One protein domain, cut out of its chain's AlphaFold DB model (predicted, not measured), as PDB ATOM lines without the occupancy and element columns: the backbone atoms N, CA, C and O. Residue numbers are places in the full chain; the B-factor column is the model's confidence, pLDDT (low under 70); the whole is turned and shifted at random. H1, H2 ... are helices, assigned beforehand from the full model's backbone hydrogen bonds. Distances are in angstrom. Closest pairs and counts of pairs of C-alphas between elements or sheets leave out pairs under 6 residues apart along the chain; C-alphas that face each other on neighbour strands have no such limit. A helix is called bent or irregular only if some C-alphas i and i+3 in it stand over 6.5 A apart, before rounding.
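What this domain is: This is residues 332 to 493 of the 853 residues of the protein "Pectinesterase" of Oryza brachyantha (UniProt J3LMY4). An elongated bundle of four long helices, H3, H5, H6 and the bent H7, runs along the longest axis, the four set round a square in that order, with H3 across from H6 and H5 across from H7b. The short helices H1 and H2 pack on one side of it near one end, H2 crossing H3 and H7b, while little H4 continues the chain beyond H3 toward the other end, beside H7a. The printed part has 162 residues with seven named helices, H1 to H7 in chain order, and no named strand; the class is all helix. It is compact, with a radius of gyration of the C-alphas of 16.9 A, and spans 55 by 30 by 23 A.

How they stand to each other: The longest helix, H7, residues 459 to 491, was assigned as one helix by its hydrogen bonds but is bent: C-alphas 468 and 471 are 7.3 A apart. Its arms, H7a, residues 459 to 468, and H7b, residues 471 to 491, stand at a steep tilt of 50 degrees. H7b touches H6, residues 428 to 452, at a shallow tilt of 25 degrees, opposite ways; the closest C-alphas, of Lys 436 and Leu 480, are 6.4 A apart. H6 and H7a form a helical hairpin but only just touch, with 3 pairs of C-alphas within 8 A, the closest those of Leu 450 and Lys 466 at 6.5 A. H6 forms another helical hairpin with H5, residues 393 to 420, where the closest C-alphas, of Ala 409 and Ala 442, are 4.0 A apart. H3, residues 361 to 381, touches H5, closest at the C-alphas of Ser 373 and Ile 410, 5.7 A. With residues 368 to 376 alone H3 touches H7b, closest at Thr 372 and Ser 472, whose C-alphas are 5.3 A apart. H3, H5, H6, H7a and H7b make a bundle, helices side by side; within it H3 and H6 are apart, as are H5 and H7b. H2, residues 344 to 354, touches H3 about perpendicular, at 90 degrees, with the C-alphas of Ser 354 and Ala 367 closest at 6.1 A. H1, residues 332 to 337, touches H2, closest at the C-alphas of Ile 334 and Glu 348, 6.2 A. H4, residues 383 to 388, touches H7a, closest at the C-alphas of Val 385 and Lys 464, 6.6 A. In H1 to H6 and both arms of H7, every O i to N i+4 pair is within hydrogen-bond range.

Where its parts are: H1 begins at C-alpha 332 (-34.585, -8.345, -70.437). H3 is 30.1 A long, H5 40.9 A, H6 36.2 A and H7b 30.2 A. H7b ends at C-alpha 491 (-23.335, 4.430, -49.759).

The domain as a whole: The C-alphas farthest apart, of Asn 391 and Leu 493, are 57.1 A apart. The printed part has no cut and no long link. Its mean pLDDT is 73.7; 50 residues are under 70, among them 380 to 392 and 416 to 431.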
ATOM      1  N   LYS A 332     -35.976  -8.705 -70.770       73.44
ATOM      2  CA  LYS A 332     -34.585  -8.345 -70.437       73.44
ATOM      3  C   LYS A 332     -34.520  -7.431 -69.208       73.44
ATOM      4  O   LYS A 332     -33.687  -7.665 -68.333       73.44
ATOM      5  N   SER A 333     -35.419  -6.449 -69.110       74.62
ATOM      6  CA  SER A 333     -35.528  -5.573 -67.938       74.62
ATOM      7  C   SER A 333     -35.912  -6.333 -66.665       74.62
ATOM      8  O   SER A 333     -35.274  -6.121 -65.637       74.62
ATOM      9  N   ILE A 334     -36.876  -7.262 -66.729       79.12
ATOM     10  CA  ILE A 334     -37.280  -8.107 -65.588       79.12
ATOM     11  C   ILE A 334     -36.099  -8.948 -65.092       79.12
ATOM     12  O   ILE A 334     -35.771  -8.913 -63.908       79.12
ATOM     13  N   LYS A 335     -35.391  -9.634 -65.999       80.69
ATOM     14  CA  LYS A 335     -34.215 -10.446 -65.639       80.69
ATOM     15  C   LYS A 335     -33.097  -9.622 -65.009       80.69
ATOM     16  O   LYS A 335     -32.414 -10.112 -64.113       80.69
ATOM     17  N   SER A 336     -32.898  -8.389 -65.476       75.50
ATOM     18  CA  SER A 336     -31.926  -7.465 -64.884       75.50
ATOM     19  C   SER A 336     -32.375  -6.971 -63.508       75.50
ATOM     20  O   SER A 336     -31.544  -6.854 -62.612       75.50
ATOM     21  N   PHE A 337     -33.666  -6.685 -63.331       76.69
ATOM     22  CA  PHE A 337     -34.237  -6.216 -62.070       76.69
ATOM     23  C   PHE A 337     -34.214  -7.303 -60.989       76.69
ATOM     24  O   PHE A 337     -33.861  -7.014 -59.854       76.69
ATOM     25  N   CYS A 338     -34.507  -8.554 -61.347       82.94
ATOM     26  CA  CYS A 338     -34.473  -9.710 -60.445       82.94
ATOM     27  C   CYS A 338     -33.080 -10.343 -60.297       82.94
ATOM     28  O   CYS A 338     -32.925 -11.331 -59.586       82.94
ATOM     29  N   GLN A 339     -32.040  -9.822 -60.951       83.00
ATOM     30  CA  GLN A 339     -30.689 -10.374 -60.824       83.00
ATOM     31  C   GLN A 339     -30.123 -10.390 -59.385       83.00
ATOM     32  O   GLN A 339     -29.437 -11.359 -59.053       83.00
ATOM     33  N   PRO A 340     -30.334  -9.362 -58.542       75.50
ATOM     34  CA  PRO A 340     -29.674  -9.266 -57.242       75.50
ATOM     35  C   PRO A 340     -30.450  -9.912 -56.086       75.50
ATOM     36  O   PRO A 340     -30.002  -9.821 -54.946       75.50
ATOM     37  N   VAL A 341     -31.614 -10.511 -56.355       82.94
ATOM     38  CA  VAL A 341     -32.520 -11.031 -55.322       82.94
ATOM     39  C   VAL A 341     -32.301 -12.521 -55.073       82.94
ATOM     40  O   VAL A 341     -31.806 -13.240 -55.941       82.94
ATOM     41  N   ASP A 342     -32.703 -12.995 -53.895       80.38
ATOM     42  CA  ASP A 342     -32.475 -14.381 -53.478       80.38
ATOM     43  C   ASP A 342     -33.426 -15.384 -54.159       80.38
ATOM     44  O   ASP A 342     -32.988 -16.455 -54.586       80.38
ATOM     45  N   TYR A 343     -34.701 -15.029 -54.357       84.06
ATOM     46  CA  TYR A 343     -35.720 -15.866 -55.013       84.06
ATOM     47  C   TYR A 343     -36.009 -15.362 -56.419       84.06
ATOM     48  O   TYR A 343     -37.091 -14.852 -56.731       84.06
ATOM     49  N   ARG A 344     -35.005 -15.499 -57.282       86.88
ATOM     50  CA  ARG A 344     -35.040 -14.996 -58.655       86.88
ATOM     51  C   ARG A 344     -36.215 -15.539 -59.472       86.88
ATOM     52  O   ARG A 344     -36.858 -14.764 -60.167       86.88
ATOM     53  N   GLU A 345     -36.524 -16.829 -59.368       86.81
ATOM     54  CA  GLU A 345     -37.636 -17.453 -60.104       86.81
ATOM     55  C   GLU A 345     -38.996 -16.875 -59.683       86.81
ATOM     56  O   GLU A 345     -39.800 -16.496 -60.534       86.81
ATOM     57  N   THR A 346     -39.230 -16.717 -58.377       84.69
ATOM     58  CA  THR A 346     -40.450 -16.093 -57.841       84.69
ATOM     59  C   THR A 346     -40.558 -14.624 -58.261       84.69
ATOM     60  O   THR A 346     -41.643 -14.169 -58.616       84.69
ATOM     61  N   CYS A 347     -39.440 -13.887 -58.291       83.00
ATOM     62  CA  CYS A 347     -39.385 -12.506 -58.787       83.00
ATOM     63  C   CYS A 347     -39.728 -12.412 -60.281       83.00
ATOM     64  O   CYS A 347     -40.609 -11.640 -60.659       83.00
ATOM     65  N   GLU A 348     -39.053 -13.205 -61.122       88.44
ATOM     66  CA  GLU A 348     -39.225 -13.181 -62.578       88.44
ATOM     67  C   GLU A 348     -40.645 -13.610 -62.960       88.44
ATOM     68  O   GLU A 348     -41.337 -12.855 -63.634       88.44
ATOM     69  N   SER A 349     -41.127 -14.750 -62.451       87.56
ATOM     70  CA  SER A 349     -42.476 -15.256 -62.752       87.56
ATOM     71  C   SER A 349     -43.592 -14.311 -62.293       87.56
ATOM     72  O   SER A 349     -44.578 -14.119 -63.004       87.56
ATOM     73  N   THR A 350     -43.433 -13.671 -61.130       85.00
ATOM     74  CA  THR A 350     -44.414 -12.696 -60.632       85.00
ATOM     75  C   THR A 350     -44.433 -11.446 -61.502       85.00
ATOM     76  O   THR A 350     -45.512 -10.976 -61.860       85.00
ATOM     77  N   LEU A 351     -43.271 -10.902 -61.871       82.38
ATOM     78  CA  LEU A 351     -43.199  -9.716 -62.728       82.38
ATOM     79  C   LEU A 351     -43.643 -10.010 -64.162       82.38
ATOM     80  O   LEU A 351     -44.323  -9.185 -64.757       82.38
ATOM     81  N   GLU A 352     -43.349 -11.188 -64.707       85.00
ATOM     82  CA  GLU A 352     -43.874 -11.608 -66.011       85.00
ATOM     83  C   GLU A 352     -45.410 -11.663 -66.017       85.00
ATOM     84  O   GLU A 352     -46.030 -11.309 -67.019       85.00
ATOM     85  N   ALA A 353     -46.030 -12.038 -64.892       81.75
ATOM     86  CA  ALA A 353     -47.484 -12.085 -64.746       81.75
ATOM     87  C   ALA A 353     -48.135 -10.726 -64.420       81.75
ATOM     88  O   ALA A 353     -49.287 -10.507 -64.787       81.75
ATOM     89  N   SER A 354     -47.433  -9.826 -63.721       76.69
ATOM     90  CA  SER A 354     -48.027  -8.610 -63.123       76.69
ATOM     91  C   SER A 354     -47.510  -7.284 -63.684       76.69
ATOM     92  O   SER A 354     -48.173  -6.262 -63.529       76.69
ATOM     93  N   ALA A 355     -46.344  -7.265 -64.333       70.50
ATOM     94  CA  ALA A 355     -45.694  -6.029 -64.766       70.50
ATOM     95  C   ALA A 355     -46.106  -5.567 -66.175       70.50
ATOM     96  O   ALA A 355     -45.728  -4.474 -66.597       70.50
ATOM     97  N   GLY A 356     -46.867  -6.375 -66.922       73.81
ATOM     98  CA  GLY A 356     -47.297  -6.049 -68.283       73.81
ATOM     99  C   GLY A 356     -46.113  -5.717 -69.201       73.81
ATOM    100  O   GLY A 356     -45.193  -6.515 -69.363       73.81
ATOM    101  N   ASN A 357     -46.116  -4.514 -69.788       66.69
ATOM    102  CA  ASN A 357     -45.020  -4.014 -70.631       66.69
ATOM    103  C   ASN A 357     -43.992  -3.152 -69.870       66.69
ATOM    104  O   ASN A 357     -43.135  -2.531 -70.507       66.69
ATOM    105  N   ALA A 358     -44.058  -3.090 -68.536       68.25
ATOM    106  CA  ALA A 358     -43.131  -2.295 -67.741       68.25
ATOM    107  C   ALA A 358     -41.682  -2.728 -67.997       68.25
ATOM    108  O   ALA A 358     -41.309  -3.894 -67.883       68.25
ATOM    109  N   SER A 359     -40.851  -1.756 -68.363       66.25
ATOM    110  CA  SER A 359     -39.439  -1.972 -68.688       66.25
ATOM    111  C   SER A 359     -38.500  -1.096 -67.863       66.25
ATOM    112  O   SER A 359     -37.290  -1.328 -67.885       66.25
ATOM    113  N   ASN A 360     -39.033  -0.119 -67.115       63.06
ATOM    114  CA  ASN A 360     -38.247   0.726 -66.223       63.06
ATOM    115  C   ASN A 360     -38.289   0.209 -64.765       63.06
ATOM    116  O   ASN A 360     -39.297  -0.357 -64.339       63.06
ATOM    117  N   PRO A 361     -37.220   0.417 -63.971       63.50
ATOM    118  CA  PRO A 361     -37.120  -0.132 -62.614       63.50
ATOM    119  C   PRO A 361     -38.177   0.368 -61.623       63.50
ATOM    120  O   PRO A 361     -38.495  -0.338 -60.674       63.50
ATOM    121  N   THR A 362     -38.707   1.583 -61.804       64.06
ATOM    122  CA  THR A 362     -39.720   2.144 -60.894       64.06
ATOM    123  C   THR A 362     -41.059   1.440 -61.072       64.06
ATOM    124  O   THR A 362     -41.700   1.095 -60.084       64.06
ATOM    125  N   ASP A 363     -41.457   1.173 -62.312       70.38
ATOM    126  CA  ASP A 363     -42.702   0.468 -62.605       70.38
ATOM    127  C   ASP A 363     -42.591  -1.023 -62.262       70.38
ATOM    128  O   ASP A 363     -43.531  -1.587 -61.707       70.38
ATOM    129  N   LEU A 364     -41.417  -1.640 -62.458       70.00
ATOM    130  CA  LEU A 364     -41.139  -2.995 -61.959       70.00
ATOM    131  C   LEU A 364     -41.193  -3.067 -60.426       70.00
ATOM    132  O   LEU A 364     -41.774  -4.001 -59.878       70.00
ATOM    133  N   ALA A 365     -40.660  -2.062 -59.722       70.62
ATOM    134  CA  ALA A 365     -40.785  -1.974 -58.269       70.62
ATOM    135  C   ALA A 365     -42.262  -1.868 -57.855       70.62
ATOM    136  O   ALA A 365     -42.738  -2.651 -57.038       70.62
ATOM    137  N   LYS A 366     -43.027  -0.957 -58.464       71.56
ATOM    138  CA  LYS A 366     -44.465  -0.818 -58.192       71.56
ATOM    139  C   LYS A 366     -45.230  -2.125 -58.426       71.56
ATOM    140  O   LYS A 366     -46.044  -2.496 -57.583       71.56
ATOM    141  N   ALA A 367     -44.935  -2.829 -59.519       78.94
ATOM    142  CA  ALA A 367     -45.555  -4.108 -59.848       78.94
ATOM    143  C   ALA A 367     -45.255  -5.181 -58.791       78.94
ATOM    144  O   ALA A 367     -46.185  -5.821 -58.303       78.94
ATOM    145  N   ILE A 368     -43.994  -5.334 -58.359       78.06
ATOM    146  CA  ILE A 368     -43.648  -6.340 -57.342       78.06
ATOM    147  C   ILE A 368     -44.257  -6.010 -55.970       78.06
ATOM    148  O   ILE A 368     -44.731  -6.917 -55.289       78.06
ATOM    149  N   PHE A 369     -44.331  -4.732 -55.574       75.94
ATOM    150  CA  PHE A 369     -45.005  -4.311 -54.335       75.94
ATOM    151  C   PHE A 369     -46.507  -4.613 -54.357       75.94
ATOM    152  O   PHE A 369     -47.050  -5.144 -53.381       75.94
ATOM    153  N   LYS A 370     -47.166  -4.305 -55.480       80.12
ATOM    154  CA  LYS A 370     -48.587  -4.593 -55.687       80.12
ATOM    155  C   LYS A 370     -48.845  -6.098 -55.622       80.12
ATOM    156  O   LYS A 370     -49.637  -6.539 -54.795       80.12
ATOM    157  N   ALA A 371     -48.096  -6.885 -56.397       83.50
ATOM    158  CA  ALA A 371     -48.229  -8.337 -56.426       83.50
ATOM    159  C   ALA A 371     -47.959  -8.983 -55.056       83.50
ATOM    160  O   ALA A 371     -48.642  -9.927 -54.666       83.50
ATOM    161  N   THR A 372     -47.001  -8.455 -54.286       78.62
ATOM    162  CA  THR A 372     -46.741  -8.924 -52.913       78.62
ATOM    163  C   THR A 372     -47.952  -8.696 -52.012       78.62
ATOM    164  O   THR A 372     -48.357  -9.607 -51.294       78.62
ATOM    165  N   SER A 373     -48.560  -7.507 -52.076       78.62
ATOM    166  CA  SER A 373     -49.751  -7.173 -51.283       78.62
ATOM    167  C   SER A 373     -50.942  -8.057 -51.667       78.62
ATOM    168  O   SER A 373     -51.579  -8.633 -50.790       78.62
ATOM    169  N   GLU A 374     -51.175  -8.265 -52.967       82.31
ATOM    170  CA  GLU A 374     -52.219  -9.164 -53.484       82.31
ATOM    171  C   GLU A 374     -52.021 -10.614 -53.014       82.31
ATOM    172  O   GLU A 374     -52.987 -11.292 -52.667       82.31
ATOM    173  N   LYS A 375     -50.772 -11.099 -52.944       82.81
ATOM    174  CA  LYS A 375     -50.462 -12.440 -52.423       82.81
ATOM    175  C   LYS A 375     -50.741 -12.570 -50.928       82.81
ATOM    176  O   LYS A 375     -51.243 -13.611 -50.508       82.81
ATOM    177  N   ILE A 376     -50.467 -11.532 -50.137       77.44
ATOM    178  CA  ILE A 376     -50.827 -11.513 -48.711       77.44
ATOM    179  C   ILE A 376     -52.351 -11.500 -48.555       77.44
ATOM    180  O   ILE A 376     -52.893 -12.296 -47.790       77.44
ATOM    181  N   GLU A 377     -53.057 -10.659 -49.312       81.38
ATOM    182  CA  GLU A 377     -54.523 -10.619 -49.301       81.38
ATOM    183  C   GLU A 377     -55.134 -11.963 -49.718       81.38
ATOM    184  O   GLU A 377     -56.110 -12.417 -49.115       81.38
ATOM    185  N   GLN A 378     -54.543 -12.638 -50.708       81.88
ATOM    186  CA  GLN A 378     -54.934 -13.988 -51.102       81.88
ATOM    187  C   GLN A 378     -54.785 -14.964 -49.923       81.88
ATOM    188  O   GLN A 378     -55.742 -15.670 -49.606       81.88
ATOM    189  N   ALA A 379     -53.644 -14.955 -49.225       75.69
ATOM    190  CA  ALA A 379     -53.413 -15.810 -48.058       75.69
ATOM    191  C   ALA A 379     -54.409 -15.536 -46.911       75.69
ATOM    192  O   ALA A 379     -54.868 -16.470 -46.253       75.69
ATOM    193  N   VAL A 380     -54.818 -14.277 -46.708       68.69
ATOM    194  CA  VAL A 380     -55.865 -13.900 -45.735       68.69
ATOM    195  C   VAL A 380     -57.242 -14.457 -46.129       68.69
ATOM    196  O   VAL A 380     -58.032 -14.849 -45.258       68.69
ATOM    197  N   ARG A 381     -57.547 -14.494 -47.434       69.25
ATOM    198  CA  ARG A 381     -58.849 -14.904 -47.997       69.25
ATOM    199  C   ARG A 381     -58.987 -16.414 -48.228       69.25
ATOM    200  O   ARG A 381     -60.113 -16.880 -48.420       69.25
ATOM    201  N   GLU A 382     -57.900 -17.187 -48.211       68.25
ATOM    202  CA  GLU A 382     -57.916 -18.632 -48.479       68.25
ATOM    203  C   GLU A 382     -58.734 -19.421 -47.432       68.25
ATOM    204  O   GLU A 382     -58.274 -19.851 -46.375       68.25
ATOM    205  N   SER A 383     -60.015 -19.619 -47.762       51.88
ATOM    206  CA  SER A 383     -61.056 -20.154 -46.875       51.88
ATOM    207  C   SER A 383     -60.915 -21.626 -46.480       51.88
ATOM    208  O   SER A 383     -61.514 -22.049 -45.492       51.88
ATOM    209  N   THR A 384     -60.116 -22.411 -47.202       53.31
ATOM    210  CA  THR A 384     -59.818 -23.814 -46.867       53.31
ATOM    211  C   THR A 384     -59.006 -23.909 -45.575       53.31
ATOM    212  O   THR A 384     -59.318 -24.729 -44.716       53.31
ATOM    213  N   VAL A 385     -58.065 -22.983 -45.361       55.88
ATOM    214  CA  VAL A 385     -57.353 -22.814 -44.084       55.88
ATOM    215  C   VAL A 385     -58.305 -22.302 -42.991       55.88
ATOM    216  O   VAL A 385     -58.215 -22.708 -41.840       55.88
ATOM    217  N   LEU A 386     -59.285 -21.461 -43.339       56.69
ATOM    218  CA  LEU A 386     -60.243 -20.882 -42.382       56.69
ATOM    219  C   LEU A 386     -61.318 -21.863 -41.883       56.69
ATOM    220  O   LEU A 386     -61.875 -21.660 -40.802       56.69
ATOM    221  N   ASN A 387     -61.665 -22.882 -42.671       57.38
ATOM    222  CA  ASN A 387     -62.764 -23.803 -42.366       57.38
ATOM    223  C   ASN A 387     -62.309 -25.081 -41.649       57.38
ATOM    224  O   ASN A 387     -63.030 -25.543 -40.764       57.38
ATOM    225  N   ASP A 388     -61.112 -25.594 -41.945       54.75
ATOM    226  CA  ASP A 388     -60.576 -26.812 -41.315       54.75
ATOM    227  C   ASP A 388     -60.100 -26.577 -39.865       54.75
ATOM    228  O   ASP A 388     -59.981 -27.510 -39.070       54.75
ATOM    229  N   LEU A 389     -59.853 -25.315 -39.501       58.12
ATOM    230  CA  LEU A 389     -59.150 -24.909 -38.278       58.12
ATOM    231  C   LEU A 389     -60.055 -24.385 -37.150       58.12
ATOM    232  O   LEU A 389     -59.570 -23.897 -36.131       58.12
ATOM    233  N   LYS A 390     -61.379 -24.509 -37.302       57.41
ATOM    234  CA  LYS A 390     -62.386 -24.008 -36.342       57.41
ATOM    235  C   LYS A 390     -62.526 -24.838 -35.060       57.41
ATOM    236  O   LYS A 390     -63.251 -24.429 -34.158       57.41
ATOM    237  N   ASN A 391     -61.885 -26.002 -34.982       62.25
ATOM    238  CA  ASN A 391     -62.255 -27.026 -34.004       62.25
ATOM    239  C   ASN A 391     -61.543 -26.909 -32.640       62.25
ATOM    240  O   ASN A 391     -62.000 -27.539 -31.689       62.25
ATOM    241  N   ASP A 392     -60.483 -26.100 -32.504       68.06
ATOM    242  CA  ASP A 392     -59.829 -25.847 -31.212       68.06
ATOM    243  C   ASP A 392     -59.476 -24.362 -30.989       68.06
ATOM    244  O   ASP A 392     -59.161 -23.611 -31.916       68.06
ATOM    245  N   GLN A 393     -59.558 -23.930 -29.726       72.81
ATOM    246  CA  GLN A 393     -59.419 -22.528 -29.314       72.81
ATOM    247  C   GLN A 393     -58.065 -21.917 -29.700       72.81
ATOM    248  O   GLN A 393     -58.007 -20.734 -30.038       72.81
ATOM    249  N   ARG A 394     -56.987 -22.710 -29.671       74.50
ATOM    250  CA  ARG A 394     -55.631 -22.232 -29.956       74.50
ATOM    251  C   ARG A 394     -55.473 -21.931 -31.432       74.50
ATOM    252  O   ARG A 394     -55.008 -20.852 -31.784       74.50
ATOM    253  N   THR A 395     -55.899 -22.852 -32.287       74.81
ATOM    254  CA  THR A 395     -55.810 -22.676 -33.736       74.81
ATOM    255  C   THR A 395     -56.713 -21.532 -34.213       74.81
ATOM    256  O   THR A 395     -56.300 -20.728 -35.048       74.81
ATOM    257  N   SER A 396     -57.905 -21.374 -33.623       76.38
ATOM    258  CA  SER A 396     -58.767 -20.219 -33.909       76.38
ATOM    259  C   SER A 396     -58.145 -18.888 -33.461       76.38
ATOM    260  O   SER A 396     -58.316 -17.884 -34.154       76.38
ATOM    261  N   GLY A 397     -57.452 -18.863 -32.318       78.44
ATOM    262  CA  GLY A 397     -56.712 -17.690 -31.843       78.44
ATOM    263  C   GLY A 397     -55.550 -17.339 -32.770       78.44
ATOM    264  O   GLY A 397     -55.478 -16.215 -33.255       78.44
ATOM    265  N   ALA A 398     -54.725 -18.328 -33.119       78.31
ATOM    266  CA  ALA A 398     -53.617 -18.182 -34.063       78.31
ATOM    267  C   ALA A 398     -54.072 -17.660 -35.432       78.31
ATOM    268  O   ALA A 398     -53.417 -16.811 -36.030       78.31
ATOM    269  N   LEU A 399     -55.229 -18.116 -35.916       80.19
ATOM    270  CA  LEU A 399     -55.785 -17.636 -37.173       80.19
ATOM    271  C   LEU A 399     -56.273 -16.187 -37.094       80.19
ATOM    272  O   LEU A 399     -56.057 -15.419 -38.031       80.19
ATOM    273  N   LYS A 400     -56.920 -15.803 -35.988       83.25
ATOM    274  CA  LYS A 400     -57.304 -14.408 -35.743       83.25
ATOM    275  C   LYS A 400     -56.063 -13.513 -35.688       83.25
ATOM    276  O   LYS A 400     -56.040 -12.478 -36.350       83.25
ATOM    277  N   ASP A 401     -55.042 -13.945 -34.955       82.75
ATOM    278  CA  ASP A 401     -53.761 -13.251 -34.862       82.75
ATOM    279  C   ASP A 401     -53.099 -13.095 -36.219       82.75
ATOM    280  O   ASP A 401     -52.620 -12.012 -36.543       82.75
ATOM    281  N   CYS A 402     -53.092 -14.165 -37.013       84.75
ATOM    282  CA  CYS A 402     -52.515 -14.157 -38.342       84.75
ATOM    283  C   CYS A 402     -53.187 -13.112 -39.234       84.75
ATOM    284  O   CYS A 402     -52.483 -12.312 -39.838       84.75
ATOM    285  N   LYS A 403     -54.525 -13.053 -39.276       84.81
ATOM    286  CA  LYS A 403     -55.244 -12.048 -40.077       84.81
ATOM    287  C   LYS A 403     -54.839 -10.624 -39.708       84.81
ATOM    288  O   LYS A 403     -54.421  -9.872 -40.574       84.81
ATOM    289  N   GLU A 404     -54.865 -10.310 -38.415       85.75
ATOM    290  CA  GLU A 404     -54.474  -8.989 -37.914       85.75
ATOM    291  C   GLU A 404     -53.021  -8.636 -38.288       85.75
ATOM    292  O   GLU A 404     -52.727  -7.524 -38.718       85.75
ATOM    293  N   LEU A 405     -52.099  -9.594 -38.154       85.19
ATOM    294  CA  LEU A 405     -50.692  -9.415 -38.522       85.19
ATOM    295  C   LEU A 405     -50.518  -9.208 -40.035       85.19
ATOM    296  O   LEU A 405     -49.713  -8.381 -40.457       85.19
ATOM    297  N   LEU A 406     -51.264  -9.933 -40.866       85.56
ATOM    298  CA  LEU A 406     -51.198  -9.778 -42.318       85.56
ATOM    299  C   LEU A 406     -51.801  -8.443 -42.780       85.56
ATOM    300  O   LEU A 406     -51.224  -7.811 -43.664       85.56
ATOM    301  N   ASP A 407     -52.855  -7.951 -42.126       84.88
ATOM    302  CA  ASP A 407     -53.381  -6.598 -42.360       84.88
ATOM    303  C   ASP A 407     -52.320  -5.533 -42.028       84.88
ATOM    304  O   ASP A 407     -52.063  -4.619 -42.813       84.88
ATOM    305  N   TYR A 408     -51.599  -5.703 -40.912       84.38
ATOM    306  CA  TYR A 408     -50.457  -4.854 -40.560       84.38
ATOM    307  C   TYR A 408     -49.317  -4.900 -41.584       84.38
ATOM    308  O   TYR A 408     -48.648  -3.882 -41.784       84.38
ATOM    309  N   ALA A 409     -49.082  -6.050 -42.221       81.19
ATOM    310  CA  ALA A 409     -48.093  -6.189 -43.287       81.19
ATOM    311  C   ALA A 409     -48.525  -5.448 -44.557       81.19
ATOM    312  O   ALA A 409     -47.711  -4.747 -45.157       81.19
ATOM    313  N   ILE A 410     -49.801  -5.556 -44.933       81.00
ATOM    314  CA  ILE A 410     -50.372  -4.841 -46.080       81.00
ATOM    315  C   ILE A 410     -50.275  -3.326 -45.866       81.00
ATOM    316  O   ILE A 410     -49.826  -2.614 -46.764       81.00
ATOM    317  N   ASP A 411     -50.618  -2.826 -44.678       81.06
ATOM    318  CA  ASP A 411     -50.505  -1.401 -44.344       81.06
ATOM    319  C   ASP A 411     -49.060  -0.880 -44.465       81.06
ATOM    320  O   ASP A 411     -48.829   0.218 -44.984       81.06
ATOM    321  N   ASP A 412     -48.072  -1.660 -44.011       75.62
ATOM    322  CA  ASP A 412     -46.646  -1.311 -44.120       75.62
ATOM    323  C   ASP A 412     -46.155  -1.319 -45.577       75.62
ATOM    324  O   ASP A 412     -45.376  -0.444 -45.973       75.62
ATOM    325  N   LEU A 413     -46.633  -2.263 -46.397       71.75
ATOM    326  CA  LEU A 413     -46.333  -2.328 -47.832       71.75
ATOM    327  C   LEU A 413     -46.982  -1.175 -48.613       71.75
ATOM    328  O   LEU A 413     -46.333  -0.586 -49.479       71.75
ATOM    329  N   LYS A 414     -48.221  -0.792 -48.280       76.12
ATOM    330  CA  LYS A 414     -48.902   0.379 -48.863       76.12
ATOM    331  C   LYS A 414     -48.186   1.678 -48.496       76.12
ATOM    332  O   LYS A 414     -47.839   2.463 -49.374       76.12
ATOM    333  N   THR A 415     -47.846   1.857 -47.218       70.12
ATOM    334  CA  THR A 415     -47.086   3.030 -46.739       70.12
ATOM    335  C   THR A 415     -45.731   3.155 -47.445       70.12
ATOM    336  O   THR A 415     -45.290   4.241 -47.829       70.12
ATOM    337  N   THR A 416     -45.068   2.018 -47.631       64.94
ATOM    338  CA  THR A 416     -43.846   1.882 -48.419       64.94
ATOM    339  C   THR A 416     -44.046   2.347 -49.865       64.94
ATOM    340  O   THR A 416     -43.266   3.163 -50.361       64.94
ATOM    341  N   PHE A 417     -45.093   1.859 -50.531       64.94
ATOM    342  CA  PHE A 417     -45.423   2.203 -51.911       64.94
ATOM    343  C   PHE A 417     -45.691   3.705 -52.084       64.94
ATOM    344  O   PHE A 417     -45.123   4.332 -52.980       64.94
ATOM    345  N   ASP A 418     -46.472   4.306 -51.185       63.66
ATOM    346  CA  ASP A 418     -46.798   5.735 -51.227       63.66
ATOM    347  C   ASP A 418     -45.540   6.609 -51.135       63.66
ATOM    348  O   ASP A 418     -45.390   7.592 -51.867       63.66
ATOM    349  N   LYS A 419     -44.576   6.222 -50.286       61.78
ATOM    350  CA  LYS A 419     -43.292   6.932 -50.178       61.78
ATOM    351  C   LYS A 419     -42.401   6.766 -51.412       61.78
ATOM    352  O   LYS A 419     -41.672   7.701 -51.745       61.78
ATOM    353  N   LEU A 420     -42.470   5.629 -52.106       54.56
ATOM    354  CA  LEU A 420     -41.764   5.408 -53.377       54.56
ATOM    355  C   LEU A 420     -42.341   6.261 -54.527       54.56
ATOM    356  O   LEU A 420     -41.651   6.518 -55.509       54.56
ATOM    357  N   GLY A 421     -43.586   6.735 -54.428       46.53
ATOM    358  CA  GLY A 421     -44.205   7.607 -55.437       46.53
ATOM    359  C   GLY A 421     -43.756   9.076 -55.394       46.53
ATOM    360  O   GLY A 421     -43.983   9.804 -56.359       46.53
ATOM    361  N   GLY A 422     -43.117   9.518 -54.303       44.91
ATOM    362  CA  GLY A 422     -42.896  10.936 -53.986       44.91
ATOM    363  C   GLY A 422     -41.436  11.377 -53.850       44.91
ATOM    364  O   GLY A 422     -41.160  12.295 -53.083       44.91
ATOM    365  N   PHE A 423     -40.488  10.724 -54.532       43.44
ATOM    366  CA  PHE A 423     -39.049  10.949 -54.340       43.44
ATOM    367  C   PHE A 423     -38.593  12.411 -54.531       43.44
ATOM    368  O   PHE A 423     -38.283  12.855 -55.636       43.44
ATOM    369  N   GLU A 424     -38.427  13.136 -53.423       40.31
ATOM    370  CA  GLU A 424     -37.559  14.312 -53.353       40.31
ATOM    371  C   GLU A 424     -36.110  13.878 -53.064       40.31
ATOM    372  O   GLU A 424     -35.821  13.202 -52.073       40.31
ATOM    373  N   MET A 425     -35.166  14.311 -53.907       39.34
ATOM    374  CA  MET A 425     -33.735  13.960 -53.825       39.34
ATOM    375  C   MET A 425     -33.057  14.346 -52.493       39.34
ATOM    376  O   MET A 425     -31.988  13.828 -52.177       39.34
ATOM    377  N   SER A 426     -33.653  15.237 -51.694       42.38
ATOM    378  CA  SER A 426     -33.087  15.735 -50.432       42.38
ATOM    379  C   SER A 426     -33.219  14.784 -49.235       42.38
ATOM    380  O   SER A 426     -32.459  14.952 -48.286       42.38
ATOM    381  N   ASN A 427     -34.114  13.785 -49.271       52.94
ATOM    382  CA  ASN A 427     -34.376  12.858 -48.150       52.94
ATOM    383  C   ASN A 427     -34.222  11.369 -48.522       52.94
ATOM    384  O   ASN A 427     -34.688  10.480 -47.808       52.94
ATOM    385  N   PHE A 428     -33.538  11.075 -49.627       59.56
ATOM    386  CA  PHE A 428     -33.526   9.745 -50.239       59.56
ATOM    387  C   PHE A 428     -32.952   8.635 -49.337       59.56
ATOM    388  O   PHE A 428     -33.530   7.557 -49.243       59.56
ATOM    389  N   LYS A 429     -31.862   8.896 -48.597       62.75
ATOM    390  CA  LYS A 429     -31.292   7.911 -47.655       62.75
ATOM    391  C   LYS A 429     -32.270   7.544 -46.531       62.75
ATOM    392  O   LYS A 429     -32.385   6.376 -46.181       62.75
ATOM    393  N   HIS A 430     -32.991   8.533 -46.004       65.06
ATOM    394  CA  HIS A 430     -33.998   8.323 -44.962       65.06
ATOM    395  C   HIS A 430     -35.165   7.481 -45.473       65.06
ATOM    396  O   HIS A 430     -35.645   6.605 -44.763       65.06
ATOM    397  N   ALA A 431     -35.577   7.705 -46.723       65.94
ATOM    398  CA  ALA A 431     -36.616   6.909 -47.359       65.94
ATOM    399  C   ALA A 431     -36.204   5.434 -47.496       65.94
ATOM    400  O   ALA A 431     -37.023   4.564 -47.232       65.94
ATOM    401  N   VAL A 432     -34.941   5.148 -47.835       70.00
ATOM    402  CA  VAL A 432     -34.414   3.771 -47.903       70.00
ATOM    403  C   VAL A 432     -34.390   3.103 -46.522       70.00
ATOM    404  O   VAL A 432     -34.794   1.948 -46.402       70.00
ATOM    405  N   ASP A 433     -33.965   3.816 -45.474       74.25
ATOM    406  CA  ASP A 433     -33.945   3.280 -44.103       74.25
ATOM    407  C   ASP A 433     -35.375   3.000 -43.577       74.25
ATOM    408  O   ASP A 433     -35.629   1.948 -42.981       74.25
ATOM    409  N   ASP A 434     -36.329   3.904 -43.840       77.75
ATOM    410  CA  ASP A 434     -37.753   3.717 -43.515       77.75
ATOM    411  C   ASP A 434     -38.344   2.522 -44.275       77.75
ATOM    412  O   ASP A 434     -38.954   1.638 -43.676       77.75
ATOM    413  N   LEU A 435     -38.092   2.455 -45.583       77.69
ATOM    414  CA  LEU A 435     -38.535   1.378 -46.459       77.69
ATOM    415  C   LEU A 435     -38.051   0.012 -45.966       77.69
ATOM    416  O   LEU A 435     -38.835  -0.924 -45.810       77.69
ATOM    417  N   LYS A 436     -36.757  -0.087 -45.653       82.44
ATOM    418  CA  LYS A 436     -36.151  -1.300 -45.103       82.44
ATOM    419  C   LYS A 436     -36.783  -1.696 -43.767       82.44
ATOM    420  O   LYS A 436     -36.974  -2.886 -43.511       82.44
ATOM    421  N   THR A 437     -37.116  -0.722 -42.922       83.25
ATOM    422  CA  THR A 437     -37.765  -0.946 -41.619       83.25
ATOM    423  C   THR A 437     -39.173  -1.519 -41.783       83.25
ATOM    424  O   THR A 437     -39.503  -2.521 -41.145       83.25
ATOM    425  N   TRP A 438     -39.992  -0.936 -42.657       84.50
ATOM    426  CA  TRP A 438     -41.374  -1.377 -42.870       84.50
ATOM    427  C   TRP A 438     -41.457  -2.708 -43.602       84.50
ATOM    428  O   TRP A 438     -42.223  -3.572 -43.198       84.50
ATOM    429  N   LEU A 439     -40.587  -2.949 -44.582       83.75
ATOM    430  CA  LEU A 439     -40.469  -4.265 -45.209       83.75
ATOM    431  C   LEU A 439     -40.024  -5.350 -44.224       83.75
ATOM    432  O   LEU A 439     -40.567  -6.453 -44.217       83.75
ATOM    433  N   SER A 440     -39.069  -5.029 -43.344       87.75
ATOM    434  CA  SER A 440     -38.668  -5.944 -42.267       87.75
ATOM    435  C   SER A 440     -39.832  -6.216 -41.308       87.75
ATOM    436  O   SER A 440     -39.960  -7.331 -40.799       87.75
ATOM    437  N   SER A 441     -40.693  -5.220 -41.078       88.81
ATOM    438  CA  SER A 441     -41.891  -5.346 -40.242       88.81
ATOM    439  C   SER A 441     -42.956  -6.216 -40.904       88.81
ATOM    440  O   SER A 441     -43.382  -7.192 -40.291       88.81
ATOM    441  N   ALA A 442     -43.263  -5.976 -42.181       88.62
ATOM    442  CA  ALA A 442     -44.160  -6.799 -42.989       88.62
ATOM    443  C   ALA A 442     -43.736  -8.276 -43.024       88.62
ATOM    444  O   ALA A 442     -44.571  -9.164 -42.845       88.62
ATOM    445  N   LEU A 443     -42.436  -8.558 -43.185       86.19
ATOM    446  CA  LEU A 443     -41.920  -9.926 -43.109       86.19
ATOM    447  C   LEU A 443     -42.071 -10.507 -41.694       86.19
ATOM    448  O   LEU A 443     -42.520 -11.636 -41.533       86.19
ATOM    449  N   THR A 444     -41.766  -9.723 -40.654       88.94
ATOM    450  CA  THR A 444     -41.920 -10.154 -39.251       88.94
ATOM    451  C   THR A 444     -43.365 -10.524 -38.917       88.94
ATOM    452  O   THR A 444     -43.593 -11.491 -38.190       88.94
ATOM    453  N   TYR A 445     -44.346  -9.794 -39.446       90.62
ATOM    454  CA  TYR A 445     -45.758 -10.114 -39.258       90.62
ATOM    455  C   TYR A 445     -46.151 -11.434 -39.923       90.62
ATOM    456  O   TYR A 445     -46.802 -12.255 -39.278       90.62
ATOM    457  N   GLN A 446     -45.693 -11.676 -41.156       87.19
ATOM    458  CA  GLN A 446     -45.887 -12.958 -41.841       87.19
ATOM    459  C   GLN A 446     -45.267 -14.115 -41.041       87.19
ATOM    460  O   GLN A 446     -45.920 -15.133 -40.837       87.19
ATOM    461  N   GLU A 447     -44.052 -13.950 -40.505       86.25
ATOM    462  CA  GLU A 447     -43.434 -14.967 -39.638       86.25
ATOM    463  C   GLU A 447     -44.201 -15.179 -38.333       86.25
ATOM    464  O   GLU A 447     -44.417 -16.311 -37.921       86.25
ATOM    465  N   THR A 448     -44.658 -14.104 -37.693       88.00
ATOM    466  CA  THR A 448     -45.401 -14.209 -36.428       88.00
ATOM    467  C   THR A 448     -46.755 -14.887 -36.638       88.00
ATOM    468  O   THR A 448     -47.208 -15.625 -35.765       88.00
ATOM    469  N   CYS A 449     -47.387 -14.678 -37.801       87.19
ATOM    470  CA  CYS A 449     -48.557 -15.453 -38.202       87.19
ATOM    471  C   CYS A 449     -48.224 -16.953 -38.188       87.19
ATOM    472  O   CYS A 449     -48.948 -17.716 -37.553       87.19
ATOM    473  N   LEU A 450     -47.123 -17.371 -38.826       83.81
ATOM    474  CA  LEU A 450     -46.704 -18.778 -38.857       83.81
ATOM    475  C   LEU A 450     -46.371 -19.322 -37.460       83.81
ATOM    476  O   LEU A 450     -46.810 -20.424 -37.122       83.81
ATOM    477  N   ASP A 451     -45.678 -18.534 -36.635       82.50
ATOM    478  CA  ASP A 451     -45.316 -18.887 -35.257       82.50
ATOM    479  C   ASP A 451     -46.554 -19.153 -34.384       82.50
ATOM    480  O   ASP A 451     -46.532 -20.019 -33.508       82.50
ATOM    481  N   GLY A 452     -47.675 -18.469 -34.646       78.44
ATOM    482  CA  GLY A 452     -48.948 -18.717 -33.962       78.44
ATOM    483  C   GLY A 452     -49.465 -20.151 -34.133       78.44
ATOM    484  O   GLY A 452     -50.121 -20.684 -33.234       78.44
ATOM    485  N   PHE A 453     -49.133 -20.800 -35.253       77.75
ATOM    486  CA  PHE A 453     -49.499 -22.187 -35.541       77.75
ATOM    487  C   PHE A 453     -48.451 -23.202 -35.063       77.75
ATOM    488  O   PHE A 453     -48.717 -24.407 -35.082       77.75
ATOM    489  N   GLU A 454     -47.279 -22.760 -34.591       68.50
ATOM    490  CA  GLU A 454     -46.299 -23.659 -33.984       68.50
ATOM    491  C   GLU A 454     -46.888 -24.284 -32.702       68.50
ATOM    492  O   GLU A 454     -47.405 -23.609 -31.803       68.50
ATOM    493  N   ASN A 455     -46.813 -25.613 -32.602       60.00
ATOM    494  CA  ASN A 455     -47.439 -26.426 -31.548       60.00
ATOM    495  C   ASN A 455     -48.983 -26.379 -31.511       60.00
ATOM    496  O   ASN A 455     -49.577 -26.709 -30.481       60.00
ATOM    497  N   ALA A 456     -49.648 -25.978 -32.602       59.88
ATOM    498  CA  ALA A 456     -51.071 -26.259 -32.780       59.88
ATOM    499  C   ALA A 456     -51.307 -27.780 -32.859       59.88
ATOM    500  O   ALA A 456     -50.464 -28.534 -33.344       59.88
ATOM    501  N   THR A 457     -52.470 -28.245 -32.398       54.78
ATOM    502  CA  THR A 457     -52.848 -29.672 -32.407       54.78
ATOM    503  C   THR A 457     -52.981 -30.266 -33.813       54.78
ATOM    504  O   THR A 457     -53.000 -31.484 -33.965       54.78
ATOM    505  N   SER A 458     -53.053 -29.412 -34.836       59.06
ATOM    506  CA  SER A 458     -53.149 -29.757 -36.252       59.06
ATOM    507  C   SER A 458     -51.853 -29.374 -36.976       59.06
ATOM    508  O   SER A 458     -51.601 -28.194 -37.222       59.06
ATOM    509  N   THR A 459     -51.026 -30.358 -37.341       61.44
ATOM    510  CA  THR A 459     -49.812 -30.135 -38.156       61.44
ATOM    511  C   THR A 459     -50.147 -29.661 -39.576       61.44
ATOM    512  O   THR A 459     -49.394 -28.891 -40.164       61.44
ATOM    513  N   ASP A 460     -51.319 -30.047 -40.084       70.31
ATOM    514  CA  ASP A 460     -51.845 -29.653 -41.397       70.31
ATOM    515  C   ASP A 460     -52.138 -28.139 -41.473       70.31
ATOM    516  O   ASP A 460     -51.922 -27.505 -42.501       70.31
ATOM    517  N   ALA A 461     -52.544 -27.519 -40.356       70.38
ATOM    518  CA  ALA A 461     -52.784 -26.075 -40.257       70.38
ATOM    519  C   ALA A 461     -51.536 -25.238 -40.560       70.38
ATOM    520  O   ALA A 461     -51.569 -24.297 -41.355       70.38
ATOM    521  N   SER A 462     -50.438 -25.595 -39.891       70.31
ATOM    522  CA  SER A 462     -49.167 -24.883 -39.975       70.31
ATOM    523  C   SER A 462     -48.570 -25.014 -41.375       70.31
ATOM    524  O   SER A 462     -48.148 -24.015 -41.956       70.31
ATOM    525  N   GLU A 463     -48.611 -26.214 -41.965       77.81
ATOM    526  CA  GLU A 463     -48.131 -26.451 -43.330       77.81
ATOM    527  C   GLU A 463     -48.971 -25.715 -44.379       77.81
ATOM    528  O   GLU A 463     -48.410 -25.073 -45.269       77.81
ATOM    529  N   LYS A 464     -50.304 -25.738 -44.257       78.81
ATOM    530  CA  LYS A 464     -51.204 -24.990 -45.146       78.81
ATOM    531  C   LYS A 464     -50.932 -23.487 -45.099       78.81
ATOM    532  O   LYS A 464     -50.758 -22.881 -46.153       78.81
ATOM    533  N   MET A 465     -50.834 -22.898 -43.904       80.50
ATOM    534  CA  MET A 465     -50.555 -21.463 -43.770       80.50
ATOM    535  C   MET A 465     -49.159 -21.104 -44.291       80.50
ATOM    536  O   MET A 465     -48.987 -20.101 -44.981       80.50
ATOM    537  N   LYS A 466     -48.160 -21.954 -44.028       81.81
ATOM    538  CA  LYS A 466     -46.810 -21.788 -44.572       81.81
ATOM    539  C   LYS A 466     -46.804 -21.802 -46.099       81.81
ATOM    540  O   LYS A 466     -46.103 -20.999 -46.704       81.81
ATOM    541  N   ASN A 467     -47.589 -22.679 -46.722       83.69
ATOM    542  CA  ASN A 467     -47.722 -22.720 -48.177       83.69
ATOM    543  C   ASN A 467     -48.447 -21.481 -48.724       83.69
ATOM    544  O   ASN A 467     -47.995 -20.930 -49.726       83.69
ATOM    545  N   ALA A 468     -49.503 -21.015 -48.050       83.00
ATOM    546  CA  ALA A 468     -50.246 -19.814 -48.440       83.00
ATOM    547  C   ALA A 468     -49.369 -18.547 -48.406       83.00
ATOM    548  O   ALA A 468     -49.424 -17.727 -49.319       83.00
ATOM    549  N   LEU A 469     -48.507 -18.413 -47.390       83.50
ATOM    550  CA  LEU A 469     -47.614 -17.257 -47.229       83.50
ATOM    551  C   LEU A 469     -46.269 -17.384 -47.949       83.50
ATOM    552  O   LEU A 469     -45.520 -16.411 -48.014       83.50
ATOM    553  N   LYS A 470     -45.940 -18.549 -48.517       85.56
ATOM    554  CA  LYS A 470     -44.620 -18.792 -49.114       85.56
ATOM    555  C   LYS A 470     -44.264 -17.738 -50.165       85.56
ATOM    556  O   LYS A 470     -43.217 -17.107 -50.073       85.56
ATOM    557  N   SER A 471     -45.143 -17.519 -51.142       83.50
ATOM    558  CA  SER A 471     -44.870 -16.566 -52.224       83.50
ATOM    559  C   SER A 471     -44.794 -15.123 -51.729       83.50
ATOM    560  O   SER A 471     -43.954 -14.369 -52.212       83.50
ATOM    561  N   SER A 472     -45.627 -14.718 -50.763       86.06
ATOM    562  CA  SER A 472     -45.554 -13.357 -50.218       86.06
ATOM    563  C   SER A 472     -44.272 -13.123 -49.419       86.06
ATOM    564  O   SER A 472     -43.689 -12.043 -49.524       86.06
ATOM    565  N   GLN A 473     -43.794 -14.130 -48.679       83.81
ATOM    566  CA  GLN A 473     -42.521 -14.066 -47.957       83.81
ATOM    567  C   GLN A 473     -41.349 -13.944 -48.931       83.81
ATOM    568  O   GLN A 473     -40.590 -12.984 -48.831       83.81
ATOM    569  N   GLU A 474     -41.261 -14.825 -49.932       87.69
ATOM    570  CA  GLU A 474     -40.204 -14.790 -50.955       87.69
ATOM    571  C   GLU A 474     -40.163 -13.446 -51.704       87.69
ATOM    572  O   GLU A 474     -39.090 -12.883 -51.931       87.69
ATOM    573  N   LEU A 475     -41.326 -12.882 -52.050       84.44
ATOM    574  CA  LEU A 475     -41.400 -11.562 -52.679       84.44
ATOM    575  C   LEU A 475     -40.984 -10.436 -51.724       84.44
ATOM    576  O   LEU A 475     -40.239  -9.545 -52.129       84.44
ATOM    577  N   THR A 476     -41.399 -10.487 -50.456       82.75
ATOM    578  CA  THR A 476     -40.977  -9.505 -49.442       82.75
ATOM    579  C   THR A 476     -39.457  -9.551 -49.226       82.75
ATOM    580  O   THR A 476     -38.815  -8.503 -49.144       82.75
ATOM    581  N   GLU A 477     -38.864 -10.749 -49.191       84.06
ATOM    582  CA  GLU A 477     -37.413 -10.975 -49.089       84.06
ATOM    583  C   GLU A 477     -36.675 -10.438 -50.329       84.06
ATOM    584  O   GLU A 477     -35.685  -9.714 -50.199       84.06
ATOM    585  N   ASN A 478     -37.206 -10.677 -51.531       83.12
ATOM    586  CA  ASN A 478     -36.659 -10.113 -52.767       83.12
ATOM    587  C   ASN A 478     -36.676  -8.582 -52.772       83.12
ATOM    588  O   ASN A 478     -35.685  -7.949 -53.141       83.12
ATOM    589  N   ILE A 479     -37.784  -7.974 -52.345       81.19
ATOM    590  CA  ILE A 479     -37.897  -6.520 -52.244       81.19
ATOM    591  C   ILE A 479     -36.887  -5.978 -51.220       81.19
ATOM    592  O   ILE A 479     -36.220  -4.980 -51.496       81.19
ATOM    593  N   LEU A 480     -36.717  -6.636 -50.066       79.44
ATOM    594  CA  LEU A 480     -35.690  -6.267 -49.085       79.44
ATOM    595  C   LEU A 480     -34.281  -6.298 -49.686       79.44
ATOM    596  O   LEU A 480     -33.524  -5.353 -49.470       79.44
ATOM    597  N   ALA A 481     -33.943  -7.339 -50.452       79.12
ATOM    598  CA  ALA A 481     -32.648  -7.458 -51.120       79.12
ATOM    599  C   ALA A 481     -32.404  -6.311 -52.116       79.12
ATOM    600  O   ALA A 481     -31.324  -5.718 -52.122       79.12
ATOM    601  N   LEU A 482     -33.425  -5.936 -52.900       75.00
ATOM    602  CA  LEU A 482     -33.353  -4.788 -53.811       75.00
ATOM    603  C   LEU A 482     -33.065  -3.496 -53.046       75.00
ATOM    604  O   LEU A 482     -32.120  -2.777 -53.369       75.00
ATOM    605  N   VAL A 483     -33.856  -3.211 -52.010       75.19
ATOM    606  CA  VAL A 483     -33.717  -1.997 -51.191       75.19
ATOM    607  C   VAL A 483     -32.343  -1.928 -50.523       75.19
ATOM    608  O   VAL A 483     -31.729  -0.860 -50.491       75.19
ATOM    609  N   ASP A 484     -31.836  -3.060 -50.034       74.12
ATOM    610  CA  ASP A 484     -30.511  -3.161 -49.424       74.12
ATOM    611  C   ASP A 484     -29.397  -2.874 -50.441       74.12
ATOM    612  O   ASP A 484     -28.533  -2.031 -50.196       74.12
ATOM    613  N   GLN A 485     -29.464  -3.478 -51.632       69.75
ATOM    614  CA  GLN A 485     -28.480  -3.259 -52.692       69.75
ATOM    615  C   GLN A 485     -28.491  -1.812 -53.216       69.75
ATOM    616  O   GLN A 485     -27.428  -1.233 -53.480       69.75
ATOM    617  N   PHE A 486     -29.670  -1.197 -53.352       67.06
ATOM    618  CA  PHE A 486     -29.779   0.223 -53.693       67.06
ATOM    619  C   PHE A 486     -29.151   1.105 -52.605       67.06
ATOM    620  O   PHE A 486     -28.432   2.057 -52.924       67.06
ATOM    621  N   GLY A 487     -29.364   0.764 -51.330       62.50
ATOM    622  CA  GLY A 487     -28.738   1.429 -50.188       62.50
ATOM    623  C   GLY A 487     -27.209   1.344 -50.207       62.50
ATOM    624  O   GLY A 487     -26.538   2.366 -50.038       62.50
ATOM    625  N   ASP A 488     -26.658   0.159 -50.475       62.62
ATOM    626  CA  ASP A 488     -25.212  -0.075 -50.574       62.62
ATOM    627  C   ASP A 488     -24.588   0.655 -51.770       62.62
ATOM    628  O   ASP A 488     -23.531   1.279 -51.647       62.62
ATOM    629  N   THR A 489     -25.261   0.648 -52.924       57.25
ATOM    630  CA  THR A 489     -24.814   1.375 -54.124       57.25
ATOM    631  C   THR A 489     -24.721   2.874 -53.849       57.25
ATOM    632  O   THR A 489     -23.736   3.516 -54.211       57.25
ATOM    633  N   LEU A 490     -25.710   3.431 -53.145       53.47
ATOM    634  CA  LEU A 490     -25.714   4.837 -52.753       53.47
ATOM    635  C   LEU A 490     -24.625   5.160 -51.721       53.47
ATOM    636  O   LEU A 490     -23.999   6.215 -51.802       53.47
ATOM    637  N   ALA A 491     -24.384   4.263 -50.762       56.06
ATOM    638  CA  ALA A 491     -23.335   4.430 -49.759       56.06
ATOM    639  C   ALA A 491     -21.925   4.439 -50.377       56.06
ATOM    640  O   ALA A 491     -21.052   5.150 -49.886       56.06
ATOM    641  N   ASN A 492     -21.720   3.699 -51.470       47.97
ATOM    642  CA  ASN A 492     -20.446   3.619 -52.190       47.97
ATOM    643  C   ASN A 492     -20.180   4.806 -53.135       47.97
ATOM    644  O   ASN A 492     -19.062   4.947 -53.623       47.97
ATOM    645  N   LEU A 493     -21.173   5.665 -53.397       45.25
ATOM    646  CA  LEU A 493     -21.038   6.822 -54.292       45.25
ATOM    647  C   LEU A 493     -20.379   8.054 -53.640       45.25
ATOM    648  O   LEU A 493     -20.351   9.110 -54.265       45.25
TER     649      LEU A 493